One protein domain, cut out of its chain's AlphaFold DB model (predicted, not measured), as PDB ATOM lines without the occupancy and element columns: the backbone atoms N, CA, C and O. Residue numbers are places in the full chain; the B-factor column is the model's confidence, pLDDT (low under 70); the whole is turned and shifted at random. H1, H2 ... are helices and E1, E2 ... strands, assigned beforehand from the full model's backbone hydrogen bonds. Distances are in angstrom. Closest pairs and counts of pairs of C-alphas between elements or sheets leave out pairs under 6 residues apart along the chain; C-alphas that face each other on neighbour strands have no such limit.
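AT A GLANCE: This is residues 39 to 179 and 452 to 513 of the 755 residues of an uncharacterized protein of Prevotella sp. tc2-28 (UniProt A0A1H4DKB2). With little regular structure, a folded sheet curls like part of a barrel, leaves E3-E2-E5 and E9-E1-E4 facing each other, hinged at E8, with hairpin E6-E7 outside. Under half of 203 printed residues are in named elements, nine strands and three helices, mostly strand. The sheet is mixed and the whole compact, radius of gyration of the C-alphas 17.2 A, spanning 49 by 39 by 28 A.

IN THESE COORDINATES: E1, residues 44 to 51, begins at C-alpha (85.824, 81.001, 99.670). Then come E2, 83-90; E3, 108-111; E4, 128-135; E5, 140-146; H1, 154-157; E6, 160-164; E7, 173-176; E8, 454-464, 29.3 A long; H2, 477-481; H3, 484-487; E9, 503-506, ending at (84.636, 76.188, 82.514).

HOW THE PARTS SIT: E1 is antiparallel to E4, N 47 and O 132 within hydrogen-bond range at 3.0 A, and parallel to E9, N 50 and O 504 at 2.8 A. H1 and H3 are not on the sheet.

THE WHOLE: Across the cut, C-alphas 179 and 452 are 13.8 A apart. Residues 53 to 79, in the long link E1 to E2, are under pLDDT 70.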
ATOM      1  N   ASP A  39      89.717  80.690 102.797       83.94
ATOM      2  CA  ASP A  39      89.147  81.515 103.857       83.94
ATOM      3  C   ASP A  39      87.950  80.785 104.505       83.94
ATOM      4  O   ASP A  39      86.903  80.627 103.861       83.94
ATOM      5  N   PRO A  40      88.073  80.333 105.771       80.94
ATOM      6  CA  PRO A  40      87.008  79.622 106.470       80.94
ATOM      7  C   PRO A  40      85.862  80.527 106.940       80.94
ATOM      8  O   PRO A  40      84.763  80.014 107.154       80.94
ATOM      9  N   ASP A  41      86.085  81.838 107.089       81.75
ATOM     10  CA  ASP A  41      85.070  82.780 107.573       81.75
ATOM     11  C   ASP A  41      84.115  83.187 106.437       81.75
ATOM     12  O   ASP A  41      82.916  83.353 106.667       81.75
ATOM     13  N   THR A  42      84.616  83.295 105.197       82.06
ATOM     14  CA  THR A  42      83.779  83.548 104.003       82.06
ATOM     15  C   THR A  42      83.384  82.292 103.224       82.06
ATOM     16  O   THR A  42      82.553  82.385 102.321       82.06
ATOM     17  N   GLN A  43      83.960  81.127 103.545       89.19
ATOM     18  CA  GLN A  43      83.831  79.883 102.766       89.19
ATOM     19  C   GLN A  43      84.189  80.078 101.280       89.19
ATOM     20  O   GLN A  43      83.509  79.580 100.376       89.19
ATOM     21  N   THR A  44      85.280  80.805 101.021       89.00
ATOM     22  CA  THR A  44      85.824  81.001  99.670       89.00
ATOM     23  C   THR A  44      87.260  80.506  99.564       89.00
ATOM     24  O   THR A  44      87.986  80.423 100.551       89.00
ATOM     25  N   VAL A  45      87.691  80.175  98.350       89.62
ATOM     26  CA  VAL A  45      89.081  79.824  98.046       89.62
ATOM     27  C   VAL A  45      89.580  80.680  96.888       89.62
ATOM     28  O   VAL A  45      88.890  80.834  95.879       89.62
ATOM     29  N   TYR A  46      90.772  81.262  97.025       85.62
ATOM     30  CA  TYR A  46      91.427  81.925  95.899       85.62
ATOM     31  C   TYR A  46      92.100  80.875  95.014       85.62
ATOM     32  O   TYR A  46      93.050  80.200  95.428       85.62
ATOM     33  N   ALA A  47      91.587  80.759  93.792       85.44
ATOM     34  CA  ALA A  47      92.016  79.803  92.784       85.44
ATOM     35  C   ALA A  47      92.252  80.499  91.435       85.44
ATOM     36  O   ALA A  47      91.688  81.560  91.150       85.44
ATOM     37  N   GLN A  48      93.067  79.875  90.587       83.44
ATOM     38  CA  GLN A  48      93.192  80.245  89.184       83.44
ATOM     39  C   GLN A  48      91.888  79.899  88.456       83.44
ATOM     40  O   GLN A  48      91.517  78.730  88.392       83.44
ATOM     41  N   PHE A  49      91.210  80.881  87.873       83.50
ATOM     42  CA  PHE A  49      90.098  80.648  86.956       83.50
ATOM     43  C   PHE A  49      90.598  80.683  85.512       83.50
ATOM     44  O   PHE A  49      91.302  81.617  85.123       83.50
ATOM     45  N   VAL A  50      90.220  79.685  84.713       80.19
ATOM     46  CA  VAL A  50      90.482  79.642  83.273       80.19
ATOM     47  C   VAL A  50      89.187  79.465  82.480       80.19
ATOM     48  O   VAL A  50      88.304  78.682  82.829       80.19
ATOM     49  N   PHE A  51      89.091  80.167  81.360       78.19
ATOM     50  CA  PHE A  51      88.051  79.947  80.360       78.19
ATOM     51  C   PHE A  51      88.646  80.014  78.960       78.19
ATOM     52  O   PHE A  51      89.757  80.523  78.773       78.19
ATOM     53  N   ASN A  52      87.891  79.529  77.981       75.19
ATOM     54  CA  ASN A  52      88.187  79.659  76.564       75.19
ATOM     55  C   ASN A  52      86.922  80.124  75.826       75.19
ATOM     56  O   ASN A  52      85.806  79.828  76.251       75.19
ATOM     57  N   VAL A  53      87.104  80.922  74.774       69.75
ATOM     58  CA  VAL A  53      86.012  81.400  73.909       69.75
ATOM     59  C   VAL A  53      86.160  80.712  72.561       69.75
ATOM     60  O   VAL A  53      87.276  80.582  72.052       69.75
ATOM     61  N   ALA A  54      85.061  80.262  71.978       62.81
ATOM     62  CA  ALA A  54      85.093  79.554  70.718       62.81
ATOM     63  C   ALA A  54      85.484  80.501  69.561       62.81
ATOM     64  O   ALA A  54      84.889  81.559  69.364       62.81
ATOM     65  N   SER A  55      86.511  80.122  68.799       52.22
ATOM     66  CA  SER A  55      87.004  80.850  67.619       52.22
ATOM     67  C   SER A  55      87.399  79.854  66.533       52.22
ATOM     68  O   SER A  55      87.973  78.808  66.848       52.22
ATOM     69  N   GLY A  56      87.098  80.164  65.277       47.44
ATOM     70  CA  GLY A  56      87.326  79.299  64.125       47.44
ATOM     71  C   GLY A  56      88.547  79.681  63.289       47.44
ATOM     72  O   GLY A  56      89.550  80.220  63.761       47.44
ATOM     73  N   SER A  57      88.443  79.361  62.002       42.44
ATOM     74  CA  SER A  57      89.419  79.665  60.951       42.44
ATOM     75  C   SER A  57      88.803  80.431  59.771       42.44
ATOM     76  O   SER A  57      89.472  80.639  58.761       42.44
ATOM     77  N   THR A  58      87.519  80.799  59.851       46.25
ATOM     78  CA  THR A  58      86.711  81.234  58.700       46.25
ATOM     79  C   THR A  58      85.785  82.377  59.098       46.25
ATOM     80  O   THR A  58      85.046  82.275  60.074       46.25
ATOM     81  N   ALA A  59      85.784  83.460  58.315       46.94
ATOM     82  CA  ALA A  59      85.093  84.698  58.664       46.94
ATOM     83  C   ALA A  59      83.561  84.560  58.699       46.94
ATOM     84  O   ALA A  59      82.887  84.585  57.670       46.94
ATOM     85  N   THR A  60      83.025  84.430  59.914       50.19
ATOM     86  CA  THR A  60      81.663  83.935  60.187       50.19
ATOM     87  C   THR A  60      80.879  84.779  61.196       50.19
ATOM     88  O   THR A  60      79.747  84.429  61.499       50.19
ATOM     89  N   THR A  61      81.438  85.888  61.693       51.47
ATOM     90  CA  THR A  61      80.870  86.744  62.762       51.47
ATOM     91  C   THR A  61      80.919  88.230  62.388       51.47
ATOM     92  O   THR A  61      81.401  89.086  63.133       51.47
ATOM     93  N   ARG A  62      80.500  88.548  61.159       54.84
ATOM     94  CA  ARG A  62      80.612  89.896  60.582       54.84
ATOM     95  C   ARG A  62      79.344  90.728  60.817       54.84
ATOM     96  O   ARG A  62      78.254  90.181  60.942       54.84
ATOM     97  N   GLN A  63      79.507  92.050  60.785       53.56
ATOM     98  CA  GLN A  63      78.450  92.976  60.372       53.56
ATOM     99  C   GLN A  63      79.000  93.828  59.237       53.56
ATOM    100  O   GLN A  63      78.829  93.489  58.078       53.56
ATOM    101  N   SER A  64      79.832  94.808  59.580       51.38
ATOM    102  CA  SER A  64      80.714  95.524  58.655       51.38
ATOM    103  C   SER A  64      82.065  94.805  58.450       51.38
ATOM    104  O   SER A  64      82.353  93.787  59.089       51.38
ATOM    105  N   GLU A  65      82.944  95.346  57.595       53.44
ATOM    106  CA  GLU A  65      84.368  94.947  57.546       53.44
ATOM    107  C   GLU A  65      85.157  95.345  58.807       53.44
ATOM    108  O   GLU A  65      86.087  94.639  59.194       53.44
ATOM    109  N   ALA A  66      84.764  96.423  59.493       54.31
ATOM    110  CA  ALA A  66      85.427  96.883  60.717       54.31
ATOM    111  C   ALA A  66      85.029  96.075  61.970       54.31
ATOM    112  O   ALA A  66      85.797  96.005  62.925       54.31
ATOM    113  N   ALA A  67      83.853  95.437  61.973       56.75
ATOM    114  CA  ALA A  67      83.331  94.692  63.123       56.75
ATOM    115  C   ALA A  67      83.692  93.200  63.162       56.75
ATOM    116  O   ALA A  67      83.305  92.507  64.108       56.75
ATOM    117  N   THR A  68      84.398  92.687  62.154       56.56
ATOM    118  CA  THR A  68      84.710  91.254  62.056       56.56
ATOM    119  C   THR A  68      85.645  90.786  63.176       56.56
ATOM    120  O   THR A  68      86.538  91.519  63.592       56.56
ATOM    121  N   GLN A  69      85.503  89.532  63.618       52.47
ATOM    122  CA  GLN A  69      86.581  88.836  64.341       52.47
ATOM    123  C   GLN A  69      87.546  88.111  63.385       52.47
ATOM    124  O   GLN A  69      88.326  87.260  63.797       52.47
ATOM    125  N   ALA A  70      87.468  88.383  62.079       50.12
ATOM    126  CA  ALA A  70      88.081  87.557  61.048       50.12
ATOM    127  C   ALA A  70      88.210  88.330  59.728       50.12
ATOM    128  O   ALA A  70      87.220  88.570  59.032       50.12
ATOM    129  N   SER A  71      89.442  88.694  59.373       42.75
ATOM    130  CA  SER A  71      89.739  89.403  58.125       42.75
ATOM    131  C   SER A  71      89.805  88.452  56.927       42.75
ATOM    132  O   SER A  71      90.399  87.379  57.010       42.75
ATOM    133  N   SER A  72      89.314  88.904  55.772       40.25
ATOM    134  CA  SER A  72      89.488  88.244  54.466       40.25
ATOM    135  C   SER A  72      90.951  88.146  54.002       40.25
ATOM    136  O   SER A  72      91.248  87.407  53.065       40.25
ATOM    137  N   SER A  73      91.870  88.873  54.649       40.91
ATOM    138  CA  SER A  73      93.310  88.896  54.351       40.91
ATOM    139  C   SER A  73      94.192  88.151  55.364       40.91
ATOM    140  O   SER A  73      95.416  88.171  55.224       40.91
ATOM    141  N   LEU A  74      93.609  87.495  56.377       43.00
ATOM    142  CA  LEU A  74      94.349  86.775  57.422       43.00
ATOM    143  C   LEU A  74      94.057  85.271  57.398       43.00
ATOM    144  O   LEU A  74      92.937  84.838  57.161       43.00
ATOM    145  N   THR A  75      95.075  84.467  57.706       41.47
ATOM    146  CA  THR A  75      94.977  82.999  57.825       41.47
ATOM    147  C   THR A  75      94.549  82.526  59.222       41.47
ATOM    148  O   THR A  75      94.694  81.346  59.540       41.47
ATOM    149  N   ALA A  76      94.078  83.440  60.075       44.44
ATOM    150  CA  ALA A  76      93.588  83.182  61.426       44.44
ATOM    151  C   ALA A  76      92.660  84.322  61.887       44.44
ATOM    152  O   ALA A  76      92.765  85.452  61.403       44.44
ATOM    153  N   GLU A  77      91.779  84.025  62.841       51.09
ATOM    154  CA  GLU A  77      90.853  84.992  63.437       51.09
ATOM    155  C   GLU A  77      91.562  85.988  64.376       51.09
ATOM    156  O   GLU A  77      92.581  85.686  65.002       51.09
ATOM    157  N   GLN A  78      91.010  87.199  64.473       57.78
ATOM    158  CA  GLN A  78      91.421  88.255  65.395       57.78
ATOM    159  C   GLN A  78      90.309  88.500  66.416       57.78
ATOM    160  O   GLN A  78      89.344  89.221  66.170       57.78
ATOM    161  N   PHE A  79      90.476  87.903  67.594       63.31
ATOM    162  CA  PHE A  79      89.563  88.053  68.721       63.31
ATOM    163  C   PHE A  79      89.419  89.528  69.145       63.31
ATOM    164  O   PHE A  79      90.374  90.120  69.653       63.31
ATOM    165  N   ARG A  80      88.214  90.104  69.010       70.19
ATOM    166  CA  ARG A  80      87.891  91.520  69.322       70.19
ATOM    167  C   ARG A  80      87.863  91.866  70.827       70.19
ATOM    168  O   ARG A  80      87.254  92.852  71.235       70.19
ATOM    169  N   GLY A  81      88.500  91.060  71.673       70.88
ATOM    170  CA  GLY A  81      88.480  91.237  73.126       70.88
ATOM    171  C   GLY A  81      87.099  91.005  73.752       70.88
ATOM    172  O   GLY A  81      86.159  90.558  73.091       70.88
ATOM    173  N   ILE A  82      86.994  91.311  75.048       76.56
ATOM    174  CA  ILE A  82      85.735  91.286  75.801       76.56
ATOM    175  C   ILE A  82      85.622  92.564  76.634       76.56
ATOM    176  O   ILE A  82      86.574  92.952  77.318       76.56
ATOM    177  N   ASP A  83      84.444  93.173  76.579       79.69
ATOM    178  CA  ASP A  83      83.980  94.296  77.387       79.69
ATOM    179  C   ASP A  83      82.718  93.904  78.178       79.69
ATOM    180  O   ASP A  83      82.102  92.880  77.867       79.69
ATOM    181  N   ASN A  84      82.353  94.697  79.194       84.25
ATOM    182  CA  ASN A  84      81.196  94.483  80.088       84.25
ATOM    183  C   ASN A  84      80.985  92.995  80.460       84.25
ATOM    184  O   ASN A  84      79.947  92.403  80.161       84.25
ATOM    185  N   SER A  85      82.036  92.365  80.993       85.81
ATOM    186  CA  SER A  85      82.104  90.909  81.190       85.81
ATOM    187  C   SER A  85      81.775  90.521  82.624       85.81
ATOM    188  O   SER A  85      82.275  91.151  83.552       85.81
ATOM    189  N   HIS A  86      80.999  89.453  82.798       90.56
ATOM    190  CA  HIS A  86      80.525  88.979  84.098       90.56
ATOM    191  C   HIS A  86      80.687  87.464  84.207       90.56
ATOM    192  O   HIS A  86      80.317  86.735  83.286       90.56
ATOM    193  N   VAL A  87      81.201  86.986  85.341       91.31
ATOM    194  CA  VAL A  87      81.182  85.562  85.724       91.31
ATOM    195  C   VAL A  87      80.311  85.393  86.955       91.31
ATOM    196  O   VAL A  87      80.481  86.105  87.940       91.31
ATOM    197  N   MET A  88      79.404  84.423  86.916       93.88
ATOM    198  CA  MET A  88      78.429  84.151  87.969       93.88
ATOM    199  C   MET A  88      78.568  82.697  88.427       93.88
ATOM    200  O   MET A  88      78.564  81.781  87.606       93.88
ATOM    201  N   CYS A  89      78.727  82.483  89.732       95.44
ATOM    202  CA  CYS A  89      78.969  81.177  90.347       95.44
ATOM    203  C   CYS A  89      77.697  80.623  90.992       95.44
ATOM    204  O   CYS A  89      77.045  81.331  91.760       95.44
ATOM    205  N   PHE A  90      77.388  79.349  90.746       96.06
ATOM    206  CA  PHE A  90      76.183  78.689  91.249       96.06
ATOM    207  C   PHE A  90      76.499  77.362  91.946       96.06
ATOM    208  O   PHE A  90      77.384  76.609  91.526       96.06
ATOM    209  N   ILE A  91      75.705  77.061  92.976       94.81
ATOM    210  CA  ILE A  91      75.553  75.725  93.560       94.81
ATOM    211  C   ILE A  91      74.288  75.111  92.941       94.81
ATOM    212  O   ILE A  91      73.177  75.259  93.448       94.81
ATOM    213  N   ASN A  92      74.451  74.476  91.786       88.69
ATOM    214  CA  ASN A  92      73.384  73.866  91.006       88.69
ATOM    215  C   ASN A  92      72.855  72.595  91.686       88.69
ATOM    216  O   ASN A  92      73.613  71.654  91.937       88.69
ATOM    217  N   GLY A  93      71.541  72.552  91.929       83.38
ATOM    218  CA  GLY A  93      70.843  71.413  92.534       83.38
ATOM    219  C   GLY A  93      70.820  70.140  91.678       83.38
ATOM    220  O   GLY A  93      70.545  69.070  92.216       83.38
ATOM    221  N   GLY A  94      71.147  70.227  90.382       79.62
ATOM    222  CA  GLY A  94      71.412  69.058  89.534       79.62
ATOM    223  C   GLY A  94      72.708  68.319  89.893       79.62
ATOM    224  O   GLY A  94      72.831  67.132  89.606       79.62
ATOM    225  N   GLY A  95      73.648  68.987  90.573       85.81
ATOM    226  CA  GLY A  95      74.932  68.425  90.990       85.81
ATOM    227  C   GLY A  95      76.086  68.664  90.008       85.81
ATOM    228  O   GLY A  95      75.975  69.396  89.025       85.81
ATOM    229  N   ASP A  96      77.231  68.057  90.320       89.81
ATOM    230  CA  ASP A  96      78.473  68.170  89.550       89.81
ATOM    231  C   ASP A  96      78.280  67.741  88.085       89.81
ATOM    232  O   ASP A  96      77.714  66.688  87.803       89.81
ATOM    233  N   GLY A  97      78.793  68.535  87.140       86.19
ATOM    234  CA  GLY A  97      78.711  68.219  85.708       86.19
ATOM    235  C   GLY A  97      77.430  68.668  85.001       86.19
ATOM    236  O   GLY A  97      77.330  68.470  83.791       86.19
ATOM    237  N   HIS A  98      76.500  69.324  85.703       86.19
ATOM    238  CA  HIS A  98      75.267  69.854  85.120       86.19
ATOM    239  C   HIS A  98      75.328  71.361  84.800       86.19
ATOM    240  O   HIS A  98      76.010  72.151  85.458       86.19
ATOM    241  N   TYR A  99      74.572  71.751  83.776       86.94
ATOM    242  CA  TYR A  99      74.256  73.133  83.407       86.94
ATOM    243  C   TYR A  99      73.122  73.667  84.293       86.94
ATOM    244  O   TYR A  99      72.338  72.873  84.823       86.94
ATOM    245  N   LEU A 100      72.968  74.990  84.415       87.88
ATOM    246  CA  LEU A 100      71.665  75.534  84.823       87.88
ATOM    247  C   LEU A 100      70.614  75.174  83.761       87.88
ATOM    248  O   LEU A 100      70.934  75.163  82.574       87.88
ATOM    249  N   THR A 101      69.374  74.920  84.179       84.44
ATOM    250  CA  THR A 101      68.231  74.617  83.289       84.44
ATOM    251  C   THR A 101      67.089  75.633  83.404       84.44
ATOM    252  O   THR A 101      66.102  75.547  82.680       84.44
ATOM    253  N   SER A 102      67.227  76.615  84.295       86.81
ATOM    254  CA  SER A 102      66.328  77.755  84.483       86.81
ATOM    255  C   SER A 102      67.125  78.956  84.993       86.81
ATOM    256  O   SER A 102      68.287  78.809  85.384       86.81
ATOM    257  N   ALA A 103      66.482  80.123  85.067       88.81
ATOM    258  CA  ALA A 103      66.980  81.216  85.891       88.81
ATOM    259  C   ALA A 103      67.181  80.754  87.352       88.81
ATOM    260  O   ALA A 103      66.495  79.848  87.842       88.81
ATOM    261  N   ALA A 104      68.157  81.364  88.020       92.25
ATOM    262  CA  ALA A 104      68.531  81.142  89.411       92.25
ATOM    263  C   ALA A 104      69.287  82.374  89.940       92.25
ATOM    264  O   ALA A 104      69.813  83.166  89.158       92.25
ATOM    265  N   THR A 105      69.401  82.508  91.261       95.62
ATOM    266  CA  THR A 105      70.264  83.522  91.889       95.62
ATOM    267  C   THR A 105      71.681  82.978  92.075       95.62
ATOM    268  O   THR A 105      71.862  81.855  92.555       95.62
ATOM    269  N   ALA A 106      72.692  83.761  91.708       95.75
ATOM    270  CA  ALA A 106      74.091  83.409  91.893       95.75
ATOM    271  C   ALA A 106      74.485  83.384  93.375       95.75
ATOM    272  O   ALA A 106      74.004  84.155  94.202       95.75
ATOM    273  N   THR A 107      75.421  82.498  93.709       95.19
ATOM    274  CA  THR A 107      76.089  82.465  95.017       95.19
ATOM    275  C   THR A 107      77.142  83.572  95.126       95.19
ATOM    276  O   THR A 107      77.422  84.048  96.224       95.19
ATOM    277  N   LYS A 108      77.736  83.975  93.993       93.31
ATOM    278  CA  LYS A 108      78.652  85.117  93.868       93.31
ATOM    279  C   LYS A 108      78.831  85.504  92.399       93.31
ATOM    280  O   LYS A 108      79.087  84.618  91.581       93.31
ATOM    281  N   SER A 109      78.794  86.797  92.096       91.25
ATOM    282  CA  SER A 109      79.120  87.333  90.768       91.25
ATOM    283  C   SER A 109      80.401  88.165  90.785       91.25
ATOM    284  O   SER A 109      80.845  88.650  91.828       91.25
ATOM    285  N   PHE A 110      81.008  88.308  89.610       88.19
ATOM    286  CA  PHE A 110      82.243  89.044  89.383       88.19
ATOM    287  C   PHE A 110      82.101  89.877  88.108       88.19
ATOM    288  O   PHE A 110      82.193  89.329  87.008       88.19
ATOM    289  N   ASP A 111      81.928  91.192  88.258       85.62
ATOM    290  CA  ASP A 111      82.212  92.141  87.179       85.62
ATOM    291  C   ASP A 111      83.720  92.094  86.894       85.62
ATOM    292  O   ASP A 111      84.556  92.268  87.787       85.62
ATOM    293  N   MET A 112      84.065  91.790  85.649       76.06
ATOM    294  CA  MET A 112      85.439  91.608  85.192       76.06
ATOM    295  C   MET A 112      86.023  92.880  84.556       76.06
ATOM    296  O   MET A 112      87.206  92.884  84.212       76.06
ATOM    297  N   ALA A 113      85.210  93.935  84.404       61.06
ATOM    298  CA  ALA A 113      85.474  95.305  83.944       61.06
ATOM    299  C   ALA A 113      86.131  95.501  82.559       61.06
ATOM    300  O   ALA A 113      85.752  96.425  81.845       61.06
ATOM    301  N   ARG A 114      87.130  94.686  82.183       58.28
ATOM    302  CA  ARG A 114      87.720  94.507  80.839       58.28
ATOM    303  C   ARG A 114      88.813  93.431  80.897       58.28
ATOM    304  O   ARG A 114      89.986  93.732  81.129       58.28
ATOM    305  N   VAL A 115      88.455  92.175  80.607       58.41
ATOM    306  CA  VAL A 115      89.397  91.032  80.668       58.41
ATOM    307  C   VAL A 115      90.571  91.174  79.679       58.41
ATOM    308  O   VAL A 115      91.618  90.558  79.856       58.41
ATOM    309  N   ALA A 116      90.454  92.041  78.665       49.75
ATOM    310  CA  ALA A 116      91.520  92.330  77.698       49.75
ATOM    311  C   ALA A 116      92.855  92.808  78.316       49.75
ATOM    312  O   ALA A 116      93.893  92.650  77.678       49.75
ATOM    313  N   ASN A 117      92.848  93.360  79.537       46.50
ATOM    314  CA  ASN A 117      94.053  93.855  80.221       46.50
ATOM    315  C   ASN A 117      94.588  92.921  81.327       46.50
ATOM    316  O   ASN A 117      95.606  93.233  81.947       46.50
ATOM    317  N   SER A 118      93.923  91.794  81.599       41.97
ATOM    318  CA  SER A 118      94.257  90.878  82.698       41.97
ATOM    319  C   SER A 118      94.600  89.481  82.175       41.97
ATOM    320  O   SER A 118      93.751  88.791  81.611       41.97
ATOM    321  N   GLY A 119      95.846  89.057  82.394       45.91
ATOM    322  CA  GLY A 119      96.390  87.797  81.878       45.91
ATOM    323  C   GLY A 119      97.106  87.949  80.528       45.91
ATOM    324  O   GLY A 119      97.020  88.973  79.851       45.91
ATOM    325  N   THR A 120      97.871  86.927  80.139       39.28
ATOM    326  CA  THR A 120      98.706  86.979  78.927       39.28
ATOM    327  C   THR A 120      97.907  86.605  77.683       39.28
ATOM    328  O   THR A 120      97.690  85.423  77.413       39.28
ATOM    329  N   LEU A 121      97.544  87.601  76.875       43.66
ATOM    330  CA  LEU A 121      97.050  87.368  75.520       43.66
ATOM    331  C   LEU A 121      98.152  86.731  74.658       43.66
ATOM    332  O   LEU A 121      99.199  87.332  74.418       43.66
ATOM    333  N   SER A 122      97.888  85.538  74.128       44.25
ATOM    334  CA  SER A 122      98.512  85.115  72.877       44.25
ATOM    335  C   SER A 122      97.615  85.595  71.740       44.25
ATOM    336  O   SER A 122      96.407  85.372  71.767       44.25
ATOM    337  N   ASN A 123      98.203  86.228  70.728       40.09
ATOM    338  CA  ASN A 123      97.518  86.746  69.537       40.09
ATOM    339  C   ASN A 123      96.898  85.658  68.631       40.09
ATOM    340  O   ASN A 123      96.440  85.968  67.538       40.09
ATOM    341  N   THR A 124      96.906  84.399  69.075       44.75
ATOM    342  CA  THR A 124      96.323  83.223  68.416       44.75
ATOM    343  C   THR A 124      95.533  82.330  69.388       44.75
ATOM    344  O   THR A 124      95.263  81.175  69.063       44.75
ATOM    345  N   LYS A 125      95.186  82.817  70.596       51.03
ATOM    346  CA  LYS A 125      94.416  82.052  71.597       51.03
ATOM    347  C   LYS A 125      93.335  82.888  72.282       51.03
ATOM    348  O   LYS A 125      93.587  83.991  72.777       51.03
ATOM    349  N   SER A 126      92.145  82.317  72.396       55.06
ATOM    350  CA  SER A 126      90.992  82.885  73.098       55.06
ATOM    351  C   SER A 126      90.991  82.628  74.613       55.06
ATOM    352  O   SER A 126      90.325  83.368  75.336       55.06
ATOM    353  N   SER A 127      91.783  81.676  75.121       60.84
ATOM    354  CA  SER A 127      91.824  81.343  76.551       60.84
ATOM    355  C   SER A 127      92.475  82.399  77.452       60.84
ATOM    356  O   SER A 127      93.418  83.097  77.063       60.84
ATOM    357  N   ARG A 128      91.961  82.535  78.681       64.75
ATOM    358  CA  ARG A 128      92.387  83.521  79.696       64.75
ATOM    359  C   ARG A 128      92.569  82.838  81.047       64.75
ATOM    360  O   ARG A 128      91.769  81.975  81.379       64.75
ATOM    361  N   VAL A 129      93.576  83.253  81.820       66.69
ATOM    362  CA  VAL A 129      93.812  82.801  83.208       66.69
ATOM    363  C   VAL A 129      93.777  84.018  84.132       66.69
ATOM    364  O   VAL A 129      94.451  85.011  83.855       66.69
ATOM    365  N   LEU A 130      93.001  83.926  85.211       73.19
ATOM    366  CA  LEU A 130      92.745  84.970  86.211       73.19
ATOM    367  C   LEU A 130      92.831  84.371  87.625       73.19
ATOM    368  O   LEU A 130      92.837  83.154  87.768       73.19
ATOM    369  N   GLU A 131      92.853  85.195  88.673       77.62
ATOM    370  CA  GLU A 131      92.754  84.738  90.073       77.62
ATOM    371  C   GLU A 131      91.442  85.236  90.690       77.62
ATOM    372  O   GLU A 131      91.122  86.421  90.597       77.62
ATOM    373  N   MET A 132      90.657  84.335  91.293       83.75
ATOM    374  CA  MET A 132      89.303  84.629  91.783       83.75
ATOM    375  C   MET A 132      89.021  83.942  93.127       83.75
ATOM    376  O   MET A 132      89.399  82.793  93.337       83.75
ATOM    377  N   SER A 133      88.321  84.646  94.027       89.12
ATOM    378  CA  SER A 133      87.833  84.140  95.325       89.12
ATOM    379  C   SER A 133      86.503  83.405  95.125       89.12
ATOM    380  O   SER A 133      85.427  84.000  95.232       89.12
ATOM    381  N   LEU A 134      86.569  82.126  94.767       91.44
ATOM    382  CA  LEU A 134      85.409  81.316  94.395       91.44
ATOM    383  C   LEU A 134      84.730  80.712  95.642       91.44
ATOM    384  O   LEU A 134      85.442  80.228  96.525       91.44
ATOM    385  N   PRO A 135      83.385  80.711  95.750       94.00
ATOM    386  CA  PRO A 135      82.682  80.034  96.842       94.00
ATOM    387  C   PRO A 135      82.872  78.515  96.804       94.00
ATOM    388  O   PRO A 135      82.869  77.912  95.723       94.00
ATOM    389  N   LEU A 136      82.955  77.883  97.978       92.88
ATOM    390  CA  LEU A 136      82.865  76.426  98.090       92.88
ATOM    391  C   LEU A 136      81.561  75.893  97.474       92.88
ATOM    392  O   LEU A 136      80.528  76.560  97.480       92.88
ATOM    393  N   ASN A 137      81.610  74.658  96.973       94.94
ATOM    394  CA  ASN A 137      80.511  73.954  96.301       94.94
ATOM    395  C   ASN A 137      80.048  74.564  94.961       94.94
ATOM    396  O   ASN A 137      79.126  74.025  94.352       94.94
ATOM    397  N   THR A 138      80.695  75.626  94.456       96.12
ATOM    398  CA  THR A 138      80.459  76.120  93.087       96.12
ATOM    399  C   THR A 138      80.707  74.985  92.092       96.12
ATOM    400  O   THR A 138      81.822  74.465  92.028       96.12
ATOM    401  N   ASN A 139      79.683  74.598  91.329       95.06
ATOM    402  CA  ASN A 139      79.724  73.472  90.385       95.06
ATOM    403  C   ASN A 139      79.290  73.852  88.956       95.06
ATOM    404  O   ASN A 139      79.673  73.171  88.002       95.06
ATOM    405  N   THR A 140      78.578  74.970  88.805       94.06
ATOM    406  CA  THR A 140      78.174  75.566  87.527       94.06
ATOM    407  C   THR A 140      78.550  77.050  87.514       94.06
ATOM    408  O   THR A 140      78.469  77.734  88.537       94.06
ATOM    409  N   MET A 141      78.961  77.553  86.352       94.00
ATOM    410  CA  MET A 141      79.235  78.967  86.106       94.00
ATOM    411  C   MET A 141      78.487  79.451  84.866       94.00
ATOM    412  O   MET A 141      78.386  78.725  83.875       94.00
ATOM    413  N   VAL A 142      78.015  80.697  84.913       93.56
ATOM    414  CA  VAL A 142      77.508  81.424  83.743       93.56
ATOM    415  C   VAL A 142      78.447  82.587  83.432       93.56
ATOM    416  O   VAL A 142      78.911  83.278  84.340       93.56
ATOM    417  N   PHE A 143      78.740  82.778  82.150       91.00
ATOM    418  CA  PHE A 143      79.573  83.842  81.607       91.00
ATOM    419  C   PHE A 143      78.765  84.737  80.669       91.00
ATOM    420  O   PHE A 143      78.068  84.243  79.778       91.00
ATOM    421  N   TYR A 144      78.974  86.044  80.807       92.19
ATOM    422  CA  TYR A 144      78.526  87.066  79.870       92.19
ATOM    423  C   TYR A 144      79.680  87.960  79.440       92.19
ATOM    424  O   TYR A 144      80.580  88.265  80.220       92.19
ATOM    425  N   GLY A 145      79.600  88.470  78.219       87.06
ATOM    426  CA  GLY A 145      80.348  89.650  77.801       87.06
ATOM    427  C   GLY A 145      79.930  90.108  76.413       87.06
ATOM    428  O   GLY A 145      79.113  89.465  75.756       87.06
ATOM    429  N   LYS A 146      80.531  91.191  75.930       84.56
ATOM    430  CA  LYS A 146      80.378  91.643  74.542       84.56
ATOM    431  C   LYS A 146      81.728  91.957  73.907       84.56
ATOM    432  O   LYS A 146      82.705  92.184  74.616       84.56
ATOM    433  N   ALA A 147      81.819  91.924  72.581       79.62
ATOM    434  CA  ALA A 147      83.032  92.331  71.875       79.62
ATOM    435  C   ALA A 147      83.341  93.816  72.147       79.62
ATOM    436  O   ALA A 147      82.420  94.616  72.318       79.62
ATOM    437  N   ILE A 148      84.621  94.202  72.167       76.56
ATOM    438  CA  ILE A 148      84.989  95.608  72.382       76.56
ATOM    439  C   ILE A 148      84.550  96.426  71.161       76.56
ATOM    440  O   ILE A 148      84.905  96.097  70.025       76.56
ATOM    441  N   ASP A 149      83.786  97.489  71.401       72.94
ATOM    442  CA  ASP A 149      83.615  98.599  70.463       72.94
ATOM    443  C   ASP A 149      84.607  99.714  70.839       72.94
ATOM    444  O   ASP A 149      84.734 100.085  72.009       72.94
ATOM    445  N   GLU A 150      85.351 100.211  69.852       60.25
ATOM    446  CA  GLU A 150      86.305 101.315  70.013       60.25
ATOM    447  C   GLU A 150      85.709 102.668  69.596       60.25
ATOM    448  O   GLU A 150      86.263 103.718  69.929       60.25
ATOM    449  N   THR A 151      84.579 102.672  68.880       63.22
ATOM    450  CA  THR A 151      83.931 103.880  68.363       63.22
ATOM    451  C   THR A 151      82.418 103.684  68.326       63.22
ATOM    452  O   THR A 151      81.965 102.951  67.460       63.22
ATOM    453  N   ASN A 152      81.652 104.389  69.173       69.81
ATOM    454  CA  ASN A 152      80.178 104.320  69.283       69.81
ATOM    455  C   ASN A 152      79.446 104.490  67.928       69.81
ATOM    456  O   ASN A 152      78.952 105.567  67.590       69.81
ATOM    457  N   ASN A 153      79.406 103.426  67.134       83.31
ATOM    458  CA  ASN A 153      79.060 103.429  65.720       83.31
ATOM    459  C   ASN A 153      78.125 102.246  65.490       83.31
ATOM    460  O   ASN A 153      78.484 101.198  64.954       83.31
ATOM    461  N   TYR A 154      76.903 102.446  65.967       87.25
ATOM    462  CA  TYR A 154      75.854 101.443  66.125       87.25
ATOM    463  C   TYR A 154      75.412 100.782  64.817       87.25
ATOM    464  O   TYR A 154      74.940  99.649  64.813       87.25
ATOM    465  N   ASN A 155      75.618 101.459  63.686       82.44
ATOM    466  CA  ASN A 155      75.437 100.867  62.364       82.44
ATOM    467  C   ASN A 155      76.538  99.833  62.042       82.44
ATOM    468  O   ASN A 155      76.271  98.842  61.378       82.44
ATOM    469  N   THR A 156      77.771 100.056  62.509       81.19
ATOM    470  CA  THR A 156      78.975  99.280  62.153       81.19
ATOM    471  C   THR A 156      79.174  98.038  63.019       81.19
ATOM    472  O   THR A 156      79.631  97.022  62.488       81.19
ATOM    473  N   PHE A 157      78.867  98.129  64.320       82.25
ATOM    474  CA  PHE A 157      79.120  97.094  65.338       82.25
ATOM    475  C   PHE A 157      77.851  96.526  66.005       82.25
ATOM    476  O   PHE A 157      77.960  95.617  66.836       82.25
ATOM    477  N   GLY A 158      76.677  97.056  65.652       89.12
ATOM    478  CA  GLY A 158      75.401  96.801  66.315       89.12
ATOM    479  C   GLY A 158      75.194  97.714  67.524       89.12
ATOM    480  O   GLY A 158      76.085  98.478  67.898       89.12
ATOM    481  N   HIS A 159      74.015  97.645  68.145       91.00
ATOM    482  CA  HIS A 159      73.771  98.315  69.423       91.00
ATOM    483  C   HIS A 159      72.742  97.598  70.300       91.00
ATOM    484  O   HIS A 159      71.716  97.116  69.816       91.00
ATOM    485  N   LEU A 160      73.005  97.586  71.605       92.06
ATOM    486  CA  LEU A 160      72.074  97.244  72.666       92.06
ATOM    487  C   LEU A 160      71.829  98.465  73.572       92.06
ATOM    488  O   LEU A 160      72.765  98.960  74.201       92.06
ATOM    489  N   ASP A 161      70.566  98.894  73.704       91.38
ATOM    490  CA  ASP A 161      70.130  99.892  74.702       91.38
ATOM    491  C   ASP A 161      70.470  99.420  76.133       91.38
ATOM    492  O   ASP A 161      70.689 100.232  77.032       91.38
ATOM    493  N   ALA A 162      70.494  98.098  76.357       92.00
ATOM    494  CA  ALA A 162      70.869  97.491  77.629       92.00
ATOM    495  C   ALA A 162      71.608  96.158  77.443       92.00
ATOM    496  O   ALA A 162      71.133  95.253  76.756       92.00
ATOM    497  N   PHE A 163      72.731  96.024  78.149       93.38
ATOM    498  CA  PHE A 163      73.386  94.755  78.464       93.38
ATOM    499  C   PHE A 163      73.423  94.668  79.993       93.38
ATOM    500  O   PHE A 163      74.311  95.250  80.622       93.38
ATOM    501  N   HIS A 164      72.387  94.072  80.585       93.50
ATOM    502  CA  HIS A 164      72.088  94.170  82.012       93.50
ATOM    503  C   HIS A 164      72.149  92.788  82.660       93.50
ATOM    504  O   HIS A 164      71.287  91.943  82.422       93.50
ATOM    505  N   VAL A 165      73.186  92.580  83.469       93.31
ATOM    506  CA  VAL A 165      73.436  91.359  84.238       93.31
ATOM    507  C   VAL A 165      73.296  91.700  85.717       93.31
ATOM    508  O   VAL A 165      73.849  92.697  86.172       93.31
ATOM    509  N   GLU A 166      72.553  90.875  86.444       94.00
ATOM    510  CA  GLU A 166      72.252  91.011  87.874       94.00
ATOM    511  C   GLU A 166      72.415  89.648  88.552       94.00
ATOM    512  O   GLU A 166      72.218  88.625  87.897       94.00
ATOM    513  N   ASP A 167      72.714  89.619  89.858       94.19
ATOM    514  CA  ASP A 167      72.890  88.375  90.639       94.19
ATOM    515  C   ASP A 167      71.708  87.402  90.493       94.19
ATOM    516  O   ASP A 167      71.879  86.186  90.570       94.19
ATOM    517  N   ASP A 168      70.508  87.933  90.267       94.56
ATOM    518  CA  ASP A 168      69.328  87.179  89.870       94.56
ATOM    519  C   ASP A 168      69.194  87.102  88.335       94.56
ATOM    520  O   ASP A 168      68.991  88.107  87.642       94.56
ATOM    521  N   LEU A 169      69.247  85.885  87.787       92.75
ATOM    522  CA  LEU A 169      69.079  85.660  86.348       92.75
ATOM    523  C   LEU A 169      67.650  85.964  85.858       92.75
ATOM    524  O   LEU A 169      67.487  86.319  84.691       92.75
ATOM    525  N   ASP A 170      66.624  85.910  86.718       91.12
ATOM    526  CA  ASP A 170      65.274  86.367  86.345       91.12
ATOM    527  C   ASP A 170      65.217  87.896  86.173       91.12
ATOM    528  O   ASP A 170      64.373  88.410  85.433       91.12
ATOM    529  N   SER A 171      66.162  88.638  86.756       92.06
ATOM    530  CA  SER A 171      66.325  90.082  86.571       92.06
ATOM    531  C   SER A 171      67.164  90.422  85.327       92.06
ATOM    532  O   SER A 171      66.756  91.291  84.555       92.06
ATOM    533  N   THR A 172      68.225  89.660  85.035       93.44
ATOM    534  CA  THR A 172      69.112  89.806  83.850       93.44
ATOM    535  C   THR A 172      68.352  89.906  82.506       93.44
ATOM    536  O   THR A 172      67.385  89.172  82.265       93.44
ATOM    537  N   TYR A 173      68.758  90.818  81.608       93.69
ATOM    538  CA  TYR A 173      68.224  90.939  80.238       93.69
ATOM    539  C   TYR A 173      69.157  91.683  79.262       93.69
ATOM    540  O   TYR A 173      69.983  92.512  79.647       93.69
ATOM    541  N   PHE A 174      68.935  91.462  77.962       93.88
ATOM    542  CA  PHE A 174      69.593  92.186  76.868       93.88
ATOM    543  C   PHE A 174      68.531  92.839  75.975       93.88
ATOM    544  O   PHE A 174      67.503  92.222  75.697       93.88
ATOM    545  N   GLN A 175      68.733  94.091  75.552       93.06
ATOM    546  CA  GLN A 175      67.754  94.859  74.765       93.06
ATOM    547  C   GLN A 175      68.412  95.518  73.552       93.06
ATOM    548  O   GLN A 175      69.403  96.223  73.719       93.06
ATOM    549  N   LEU A 176      67.843  95.334  72.356       92.62
ATOM    550  CA  LEU A 176      68.296  95.971  71.114       92.62
ATOM    551  C   LEU A 176      68.249  97.503  71.210       92.62
ATOM    552  O   LEU A 176      67.324  98.069  71.790       92.62
ATOM    553  N   GLY A 177      69.225  98.168  70.594       91.62
ATOM    554  CA  GLY A 177      69.309  99.624  70.527       91.62
ATOM    555  C   GLY A 177      68.287 100.223  69.560       91.62
ATOM    556  O   GLY A 177      68.217  99.799  68.403       91.62
ATOM    557  N   ARG A 178      67.509 101.224  69.988       91.19
ATOM    558  CA  ARG A 178      66.540 101.909  69.106       91.19
ATOM    559  C   ARG A 178      67.208 102.898  68.156       91.19
ATOM    560  O   ARG A 178      68.021 103.722  68.572       91.19
ATOM    561  N   ARG A 179      66.790 102.905  66.884       89.75
ATOM    562  CA  ARG A 179      67.260 103.891  65.890       89.75
ATOM    563  C   ARG A 179      66.690 105.288  66.165       89.75
ATOM    564  O   ARG A 179      67.445 106.263  66.252       89.75
ATOM    565  N   GLU A 452      74.497  93.719  69.094       87.94
ATOM    566  CA  GLU A 452      75.946  93.707  69.353       87.94
ATOM    567  C   GLU A 452      76.462  92.265  69.452       87.94
ATOM    568  O   GLU A 452      75.751  91.374  69.918       87.94
ATOM    569  N   LEU A 453      77.719  92.031  69.066       84.38
ATOM    570  CA  LEU A 453      78.344  90.711  69.180       84.38
ATOM    571  C   LEU A 453      78.566  90.339  70.654       84.38
ATOM    572  O   LEU A 453      79.530  90.782  71.283       84.38
ATOM    573  N   CYS A 454      77.657  89.524  71.187       87.75
ATOM    574  CA  CYS A 454      77.652  89.070  72.574       87.75
ATOM    575  C   CYS A 454      78.267  87.675  72.710       87.75
ATOM    576  O   CYS A 454      78.124  86.838  71.819       87.75
ATOM    577  N   TYR A 455      78.877  87.408  73.859       85.25
ATOM    578  CA  TYR A 455      79.375  86.098  74.266       85.25
ATOM    579  C   TYR A 455      78.523  85.556  75.420       85.25
ATOM    580  O   TYR A 455      78.188  86.302  76.345       85.25
ATOM    581  N   PHE A 456      78.218  84.262  75.383       88.31
ATOM    582  CA  PHE A 456      77.433  83.556  76.390       88.31
ATOM    583  C   PHE A 456      78.023  82.171  76.651       88.31
ATOM    584  O   PHE A 456      78.438  81.472  75.727       88.31
ATOM    585  N   GLY A 457      78.043  81.749  77.911       86.44
ATOM    586  CA  GLY A 457      78.384  80.375  78.259       86.44
ATOM    587  C   GLY A 457      77.812  79.990  79.611       86.44
ATOM    588  O   GLY A 457      78.243  80.516  80.628       86.44
ATOM    589  N   ASN A 458      76.881  79.043  79.640       89.06
ATOM    590  CA  ASN A 458      76.512  78.304  80.846       89.06
ATOM    591  C   ASN A 458      77.265  76.973  80.804       89.06
ATOM    592  O   ASN A 458      77.240  76.272  79.793       89.06
ATOM    593  N   SER A 459      77.981  76.632  81.873       87.75
ATOM    594  CA  SER A 459      78.794  75.422  81.904       87.75
ATOM    595  C   SER A 459      78.959  74.884  83.325       87.75
ATOM    596  O   SER A 459      79.242  75.662  84.237       87.75
ATOM    597  N   PRO A 460      78.927  73.553  83.533       90.94
ATOM    598  CA  PRO A 460      79.588  72.963  84.692       90.94
ATOM    599  C   PRO A 460      81.082  73.314  84.706       90.94
ATOM    600  O   PRO A 460      81.666  73.631  83.662       90.94
ATOM    601  N   VAL A 461      81.720  73.223  85.869       91.31
ATOM    602  CA  VAL A 461      83.158  73.487  86.012       91.31
ATOM    603  C   VAL A 461      83.996  72.201  85.995       91.31
ATOM    604  O   VAL A 461      83.519  71.109  86.311       91.31
ATOM    605  N   ARG A 462      85.276  72.333  85.632       90.94
ATOM    606  CA  ARG A 462      86.339  71.397  86.019       90.94
ATOM    607  C   ARG A 462      87.152  72.012  87.160       90.94
ATOM    608  O   ARG A 462      87.314  73.229  87.198       90.94
ATOM    609  N   VAL A 463      87.721  71.187  88.035       92.69
ATOM    610  CA  VAL A 463      88.593  71.607  89.148       92.69
ATOM    611  C   VAL A 463      89.868  70.763  89.222       92.69
ATOM    612  O   VAL A 463      89.839  69.580  88.877       92.69
ATOM    613  N   SER A 464      90.959  71.363  89.708       92.12
ATOM    614  CA  SER A 464      92.184  70.691  90.169       92.12
ATOM    615  C   SER A 464      92.657  71.286  91.505       92.12
ATOM    616  O   SER A 464      92.525  72.486  91.766       92.12
ATOM    617  N   ASP A 465      93.253  70.440  92.347       93.12
ATOM    618  CA  ASP A 465      93.907  70.812  93.610       93.12
ATOM    619  C   ASP A 465      95.387  71.225  93.417       93.12
ATOM    620  O   ASP A 465      96.133  71.393  94.387       93.12
ATOM    621  N   LYS A 466      95.828  71.407  92.162       89.44
ATOM    622  CA  LYS A 466      97.133  71.966  91.773       89.44
ATOM    623  C   LYS A 466      96.977  73.324  91.092       89.44
ATOM    624  O   LYS A 466      95.980  73.579  90.431       89.44
ATOM    625  N   GLU A 467      97.996  74.170  91.230       83.38
ATOM    626  CA  GLU A 467      98.188  75.340  90.364       83.38
ATOM    627  C   GLU A 467      98.748  74.896  89.007       83.38
ATOM    628  O   GLU A 467      99.644  74.048  88.951       83.38
ATOM    629  N   HIS A 468      98.267  75.512  87.928       80.38
ATOM    630  CA  HIS A 468      98.670  75.214  86.556       80.38
ATOM    631  C   HIS A 468      99.343  76.408  85.871       80.38
ATOM    632  O   HIS A 468      99.165  77.569  86.251       80.38
ATOM    633  N   VAL A 469     100.132  76.128  84.831       74.00
ATOM    634  CA  VAL A 469     100.734  77.157  83.968       74.00
ATOM    635  C   VAL A 469      99.997  77.260  82.634       74.00
ATOM    636  O   VAL A 469      99.348  76.324  82.187       74.00
ATOM    637  N   VAL A 470     100.143  78.394  81.938       66.88
ATOM    638  CA  VAL A 470      99.465  78.688  80.650       66.88
ATOM    639  C   VAL A 470      99.736  77.638  79.544       66.88
ATOM    640  O   VAL A 470      99.023  77.591  78.545       66.88
ATOM    641  N   GLY A 471     100.762  76.794  79.706       68.81
ATOM    642  CA  GLY A 471     101.072  75.679  78.806       68.81
ATOM    643  C   GLY A 471     100.346  74.358  79.100       68.81
ATOM    644  O   GLY A 471     100.402  73.476  78.250       68.81
ATOM    645  N   ASP A 472      99.684  74.218  80.254       74.50
ATOM    646  CA  ASP A 472      99.014  72.974  80.675       74.50
ATOM    647  C   ASP A 472      97.586  72.850  80.118       74.50
ATOM    648  O   ASP A 472      97.016  71.759  80.084       74.50
ATOM    649  N   TYR A 473      96.996  73.975  79.711       76.00
ATOM    650  CA  TYR A 473      95.620  74.059  79.229       76.00
ATOM    651  C   TYR A 473      95.504  73.643  77.751       76.00
ATOM    652  O   TYR A 473      96.391  73.988  76.955       76.00
ATOM    653  N   PRO A 474      94.400  72.982  77.340       74.06
ATOM    654  CA  PRO A 474      94.133  72.711  75.932       74.06
ATOM    655  C   PRO A 474      94.108  74.002  75.113       74.06
ATOM    656  O   PRO A 474      93.730  75.068  75.604       74.06
ATOM    657  N   THR A 475      94.517  73.913  73.850       65.00
ATOM    658  CA  THR A 475      94.623  75.089  72.979       65.00
ATOM    659  C   THR A 475      93.484  75.210  71.977       65.00
ATOM    660  O   THR A 475      93.174  76.333  71.597       65.00
ATOM    661  N   SER A 476      92.864  74.104  71.549       64.88
ATOM    662  CA  SER A 476      91.777  74.109  70.559       64.88
ATOM    663  C   SER A 476      90.421  73.779  71.183       64.88
ATOM    664  O   SER A 476      90.337  72.922  72.058       64.88
ATOM    665  N   VAL A 477      89.359  74.385  70.650       64.75
ATOM    666  CA  VAL A 477      87.941  74.143  71.000       64.75
ATOM    667  C   VAL A 477      87.618  72.644  71.114       64.75
ATOM    668  O   VAL A 477      87.095  72.172  72.122       64.75
ATOM    669  N   THR A 478      88.031  71.844  70.126       67.62
ATOM    670  CA  THR A 478      87.821  70.387  70.122       67.62
ATOM    671  C   THR A 478      88.463  69.693  71.328       67.62
ATOM    672  O   THR A 478      87.854  68.815  71.935       67.62
ATOM    673  N   THR A 479      89.688  70.083  71.704       71.94
ATOM    674  CA  THR A 479      90.409  69.484  72.845       71.94
ATOM    675  C   THR A 479      89.961  70.056  74.192       71.94
ATOM    676  O   THR A 479      90.053  69.362  75.202       71.94
ATOM    677  N   TRP A 480      89.416  71.276  74.209       75.88
ATOM    678  CA  TRP A 480      88.822  71.902  75.388       75.88
ATOM    679  C   TRP A 480      87.522  71.211  75.811       75.88
ATOM    680  O   TRP A 480      87.396  70.810  76.968       75.88
ATOM    681  N   ASN A 481      86.587  71.010  74.875       73.06
ATOM    682  CA  ASN A 481      85.263  70.432  75.152       73.06
ATOM    683  C   ASN A 481      85.272  68.905  75.347       73.06
ATOM    684  O   ASN A 481      84.338  68.352  75.926       73.06
ATOM    685  N   THR A 482      86.330  68.218  74.905       71.38
ATOM    686  CA  THR A 482      86.503  66.772  75.134       71.38
ATOM    687  C   THR A 482      86.603  66.457  76.639       71.38
ATOM    688  O   THR A 482      87.097  67.258  77.443       71.38
ATOM    689  N   ASP A 483      86.120  65.281  77.050       65.69
ATOM    690  CA  ASP A 483      86.236  64.837  78.440       65.69
ATOM    691  C   ASP A 483      87.700  64.641  78.877       65.69
ATOM    692  O   ASP A 483      88.621  64.435  78.087       65.69
ATOM    693  N   VAL A 484      87.912  64.749  80.189       62.12
ATOM    694  CA  VAL A 484      89.226  64.999  80.811       62.12
ATOM    695  C   VAL A 484      90.292  63.951  80.447       62.12
ATOM    696  O   VAL A 484      91.474  64.273  80.361       62.12
ATOM    697  N   THR A 485      89.887  62.706  80.194       58.16
ATOM    698  CA  THR A 485      90.763  61.525  80.094       58.16
ATOM    699  C   THR A 485      91.730  61.503  78.905       58.16
ATOM    700  O   THR A 485      92.655  60.691  78.922       58.16
ATOM    701  N   THR A 486      91.551  62.354  77.888       62.16
ATOM    702  CA  THR A 486      92.386  62.348  76.667       62.16
ATOM    703  C   THR A 486      93.096  63.663  76.353       62.16
ATOM    704  O   THR A 486      93.988  63.670  75.504       62.16
ATOM    705  N   SER A 487      92.690  64.779  76.964       70.38
ATOM    706  CA  SER A 487      93.091  66.121  76.501       70.38
ATOM    707  C   SER A 487      93.425  67.120  77.610       70.38
ATOM    708  O   SER A 487      93.985  68.170  77.313       70.38
ATOM    709  N   TRP A 488      93.144  66.787  78.870       80.94
ATOM    710  CA  TRP A 488      93.468  67.599  80.046       80.94
ATOM    711  C   TRP A 488      94.507  66.880  80.933       80.94
ATOM    712  O   TRP A 488      94.636  65.654  80.848       80.94
ATOM    713  N   PRO A 489      95.249  67.591  81.806       82.75
ATOM    714  CA  PRO A 489      96.087  66.948  82.818       82.75
ATOM    715  C   PRO A 489      95.251  66.047  83.743       82.75
ATOM    716  O   PRO A 489      94.131  66.392  84.118       82.75
ATOM    717  N   SER A 490      95.792  64.889  84.130       85.75
ATOM    718  CA  SER A 490      95.026  63.802  84.768       85.75
ATOM    719  C   SER A 490      94.560  64.057  86.209       85.75
ATOM    720  O   SER A 490      93.906  63.197  86.794       85.75
ATOM    721  N   ASP A 491      94.904  65.206  86.787       88.31
ATOM    722  CA  ASP A 491      94.422  65.687  88.086       88.31
ATOM    723  C   ASP A 491      93.225  66.647  88.004       88.31
ATOM    724  O   ASP A 491      92.673  67.015  89.039       88.31
ATOM    725  N   TRP A 492      92.779  67.009  86.799       90.25
ATOM    726  CA  TRP A 492      91.495  67.683  86.629       90.25
ATOM    727  C   TRP A 492      90.329  66.708  86.821       90.25
ATOM    728  O   TRP A 492      90.422  65.513  86.542       90.25
ATOM    729  N   SER A 493      89.184  67.227  87.253       91.06
ATOM    730  CA  SER A 493      87.922  66.483  87.324       91.06
ATOM    731  C   SER A 493      86.736  67.405  87.049       91.06
ATOM    732  O   SER A 493      86.810  68.596  87.335       91.06
ATOM    733  N   VAL A 494      85.640  66.876  86.499       91.38
ATOM    734  CA  VAL A 494      84.349  67.587  86.473       91.38
ATOM    735  C   VAL A 494      83.728  67.415  87.859       91.38
ATOM    736  O   VAL A 494      83.259  66.328  88.187       91.38
ATOM    737  N   SER A 495      83.826  68.445  88.699       93.31
ATOM    738  CA  SER A 495      83.364  68.436  90.093       93.31
ATOM    739  C   SER A 495      83.232  69.874  90.621       93.31
ATOM    740  O   SER A 495      83.495  70.821  89.887       93.31
ATOM    741  N   HIS A 496      82.833  70.050  91.879       95.00
ATOM    742  CA  HIS A 496      82.703  71.345  92.553       95.00
ATOM    743  C   HIS A 496      84.000  71.859  93.205       95.00
ATOM    744  O   HIS A 496      84.910  71.092  93.529       95.00
ATOM    745  N   VAL A 497      84.038  73.171  93.468       94.56
ATOM    746  CA  VAL A 497      85.104  73.873  94.209       94.56
ATOM    747  C   VAL A 497      85.168  73.429  95.680       94.56
ATOM    748  O   VAL A 497      84.153  73.424  96.380       94.56
ATOM    749  N   LYS A 498      86.377  73.095  96.157       94.12
ATOM    750  CA  LYS A 498      86.688  72.573  97.504       94.12
ATOM    751  C   LYS A 498      87.752  73.431  98.204       94.12
ATOM    752  O   LYS A 498      88.439  74.221  97.562       94.12
ATOM    753  N   SER A 499      87.946  73.231  99.509       91.19
ATOM    754  CA  SER A 499      89.008  73.866 100.323       91.19
ATOM    755  C   SER A 499      90.434  73.566  99.829       91.19
ATOM    756  O   SER A 499      91.368  74.317 100.113       91.19
ATOM    757  N   SER A 500      90.609  72.475  99.083       91.56
ATOM    758  CA  SER A 500      91.854  72.056  98.430       91.56
ATOM    759  C   SER A 500      92.083  72.693  97.052       91.56
ATOM    760  O   SER A 500      93.222  72.729  96.584       91.56
ATOM    761  N   THR A 501      91.027  73.195  96.401       93.94
ATOM    762  CA  THR A 501      91.041  73.573  94.981       93.94
ATOM    763  C   THR A 501      91.948  74.770  94.711       93.94
ATOM    764  O   THR A 501      91.962  75.747  95.462       93.94
ATOM    765  N   ARG A 502      92.704  74.694  93.612       88.81
ATOM    766  CA  ARG A 502      93.707  75.688  93.199       88.81
ATOM    767  C   ARG A 502      93.531  76.198  91.776       88.81
ATOM    768  O   ARG A 502      93.860  77.356  91.530       88.81
ATOM    769  N   SER A 503      92.978  75.386  90.881       88.75
ATOM    770  CA  SER A 503      92.614  75.796  89.524       88.75
ATOM    771  C   SER A 503      91.201  75.319  89.182       88.75
ATOM    772  O   SER A 503      90.790  74.222  89.560       88.75
ATOM    773  N   VAL A 504      90.451  76.157  88.469       90.81
ATOM    774  CA  VAL A 504      89.054  75.950  88.069       90.81
ATOM    775  C   VAL A 504      88.895  76.370  86.614       90.81
ATOM    776  O   VAL A 504      89.412  77.409  86.212       90.81
ATOM    777  N   ALA A 505      88.173  75.580  85.825       87.38
ATOM    778  CA  ALA A 505      87.914  75.842  84.415       87.38
ATOM    779  C   ALA A 505      86.419  75.755  84.107       87.38
ATOM    780  O   ALA A 505      85.734  74.900  84.667       87.38
ATOM    781  N   MET A 506      85.912  76.539  83.156       87.00
ATOM    782  CA  MET A 506      84.636  76.188  82.514       87.00
ATOM    783  C   MET A 506      84.829  74.890  81.710       87.00
ATOM    784  O   MET A 506      85.815  74.758  80.980       87.00
ATOM    785  N   LYS A 507      83.941  73.893  81.874       85.19
ATOM    786  CA  LYS A 507      84.048  72.615  81.143       85.19
ATOM    787  C   LYS A 507      83.937  72.837  79.632       85.19
ATOM    788  O   LYS A 507      84.727  72.285  78.867       85.19
ATOM    789  N   ASN A 508      82.963  73.637  79.230       79.56
ATOM    790  CA  ASN A 508      82.708  73.944  77.835       79.56
ATOM    791  C   ASN A 508      83.265  75.326  77.483       79.56
ATOM    792  O   ASN A 508      83.548  76.137  78.371       79.56
ATOM    793  N   ASP A 509      83.437  75.573  76.192       75.06
ATOM    794  CA  ASP A 509      83.752  76.895  75.662       75.06
ATOM    795  C   ASP A 509      82.607  77.897  75.874       75.06
ATOM    796  O   ASP A 509      81.438  77.541  76.027       75.06
ATOM    797  N   ILE A 510      82.970  79.179  75.874       78.31
ATOM    798  CA  ILE A 510      82.034  80.295  75.741       78.31
ATOM    799  C   ILE A 510      81.756  80.509  74.252       78.31
ATOM    800  O   ILE A 510      82.687  80.682  73.462       78.31
ATOM    801  N   ASN A 511      80.479  80.560  73.899       76.81
ATOM    802  CA  ASN A 511      79.965  80.679  72.537       76.81
ATOM    803  C   ASN A 511      79.356  82.081  72.318       76.81
ATOM    804  O   ASN A 511      79.468  82.956  73.185       76.81
ATOM    805  N   TYR A 512      78.720  82.344  71.174       81.38
ATOM    806  CA  TYR A 512      78.027  83.618  70.949       81.38
ATOM    807  C   TYR A 512      76.607  83.619  71.527       81.38
ATOM    808  O   TYR A 512      75.836  82.687  71.326       81.38
ATOM    809  N   GLY A 513      76.223  84.714  72.192       82.62
ATOM    810  CA  GLY A 513      74.844  84.935  72.653       82.62
ATOM    811  C   GLY A 513      73.871  85.287  71.515       82.62
ATOM    812  O   GLY A 513      72.659  85.136  71.656       82.62
TER     813      GLY A 513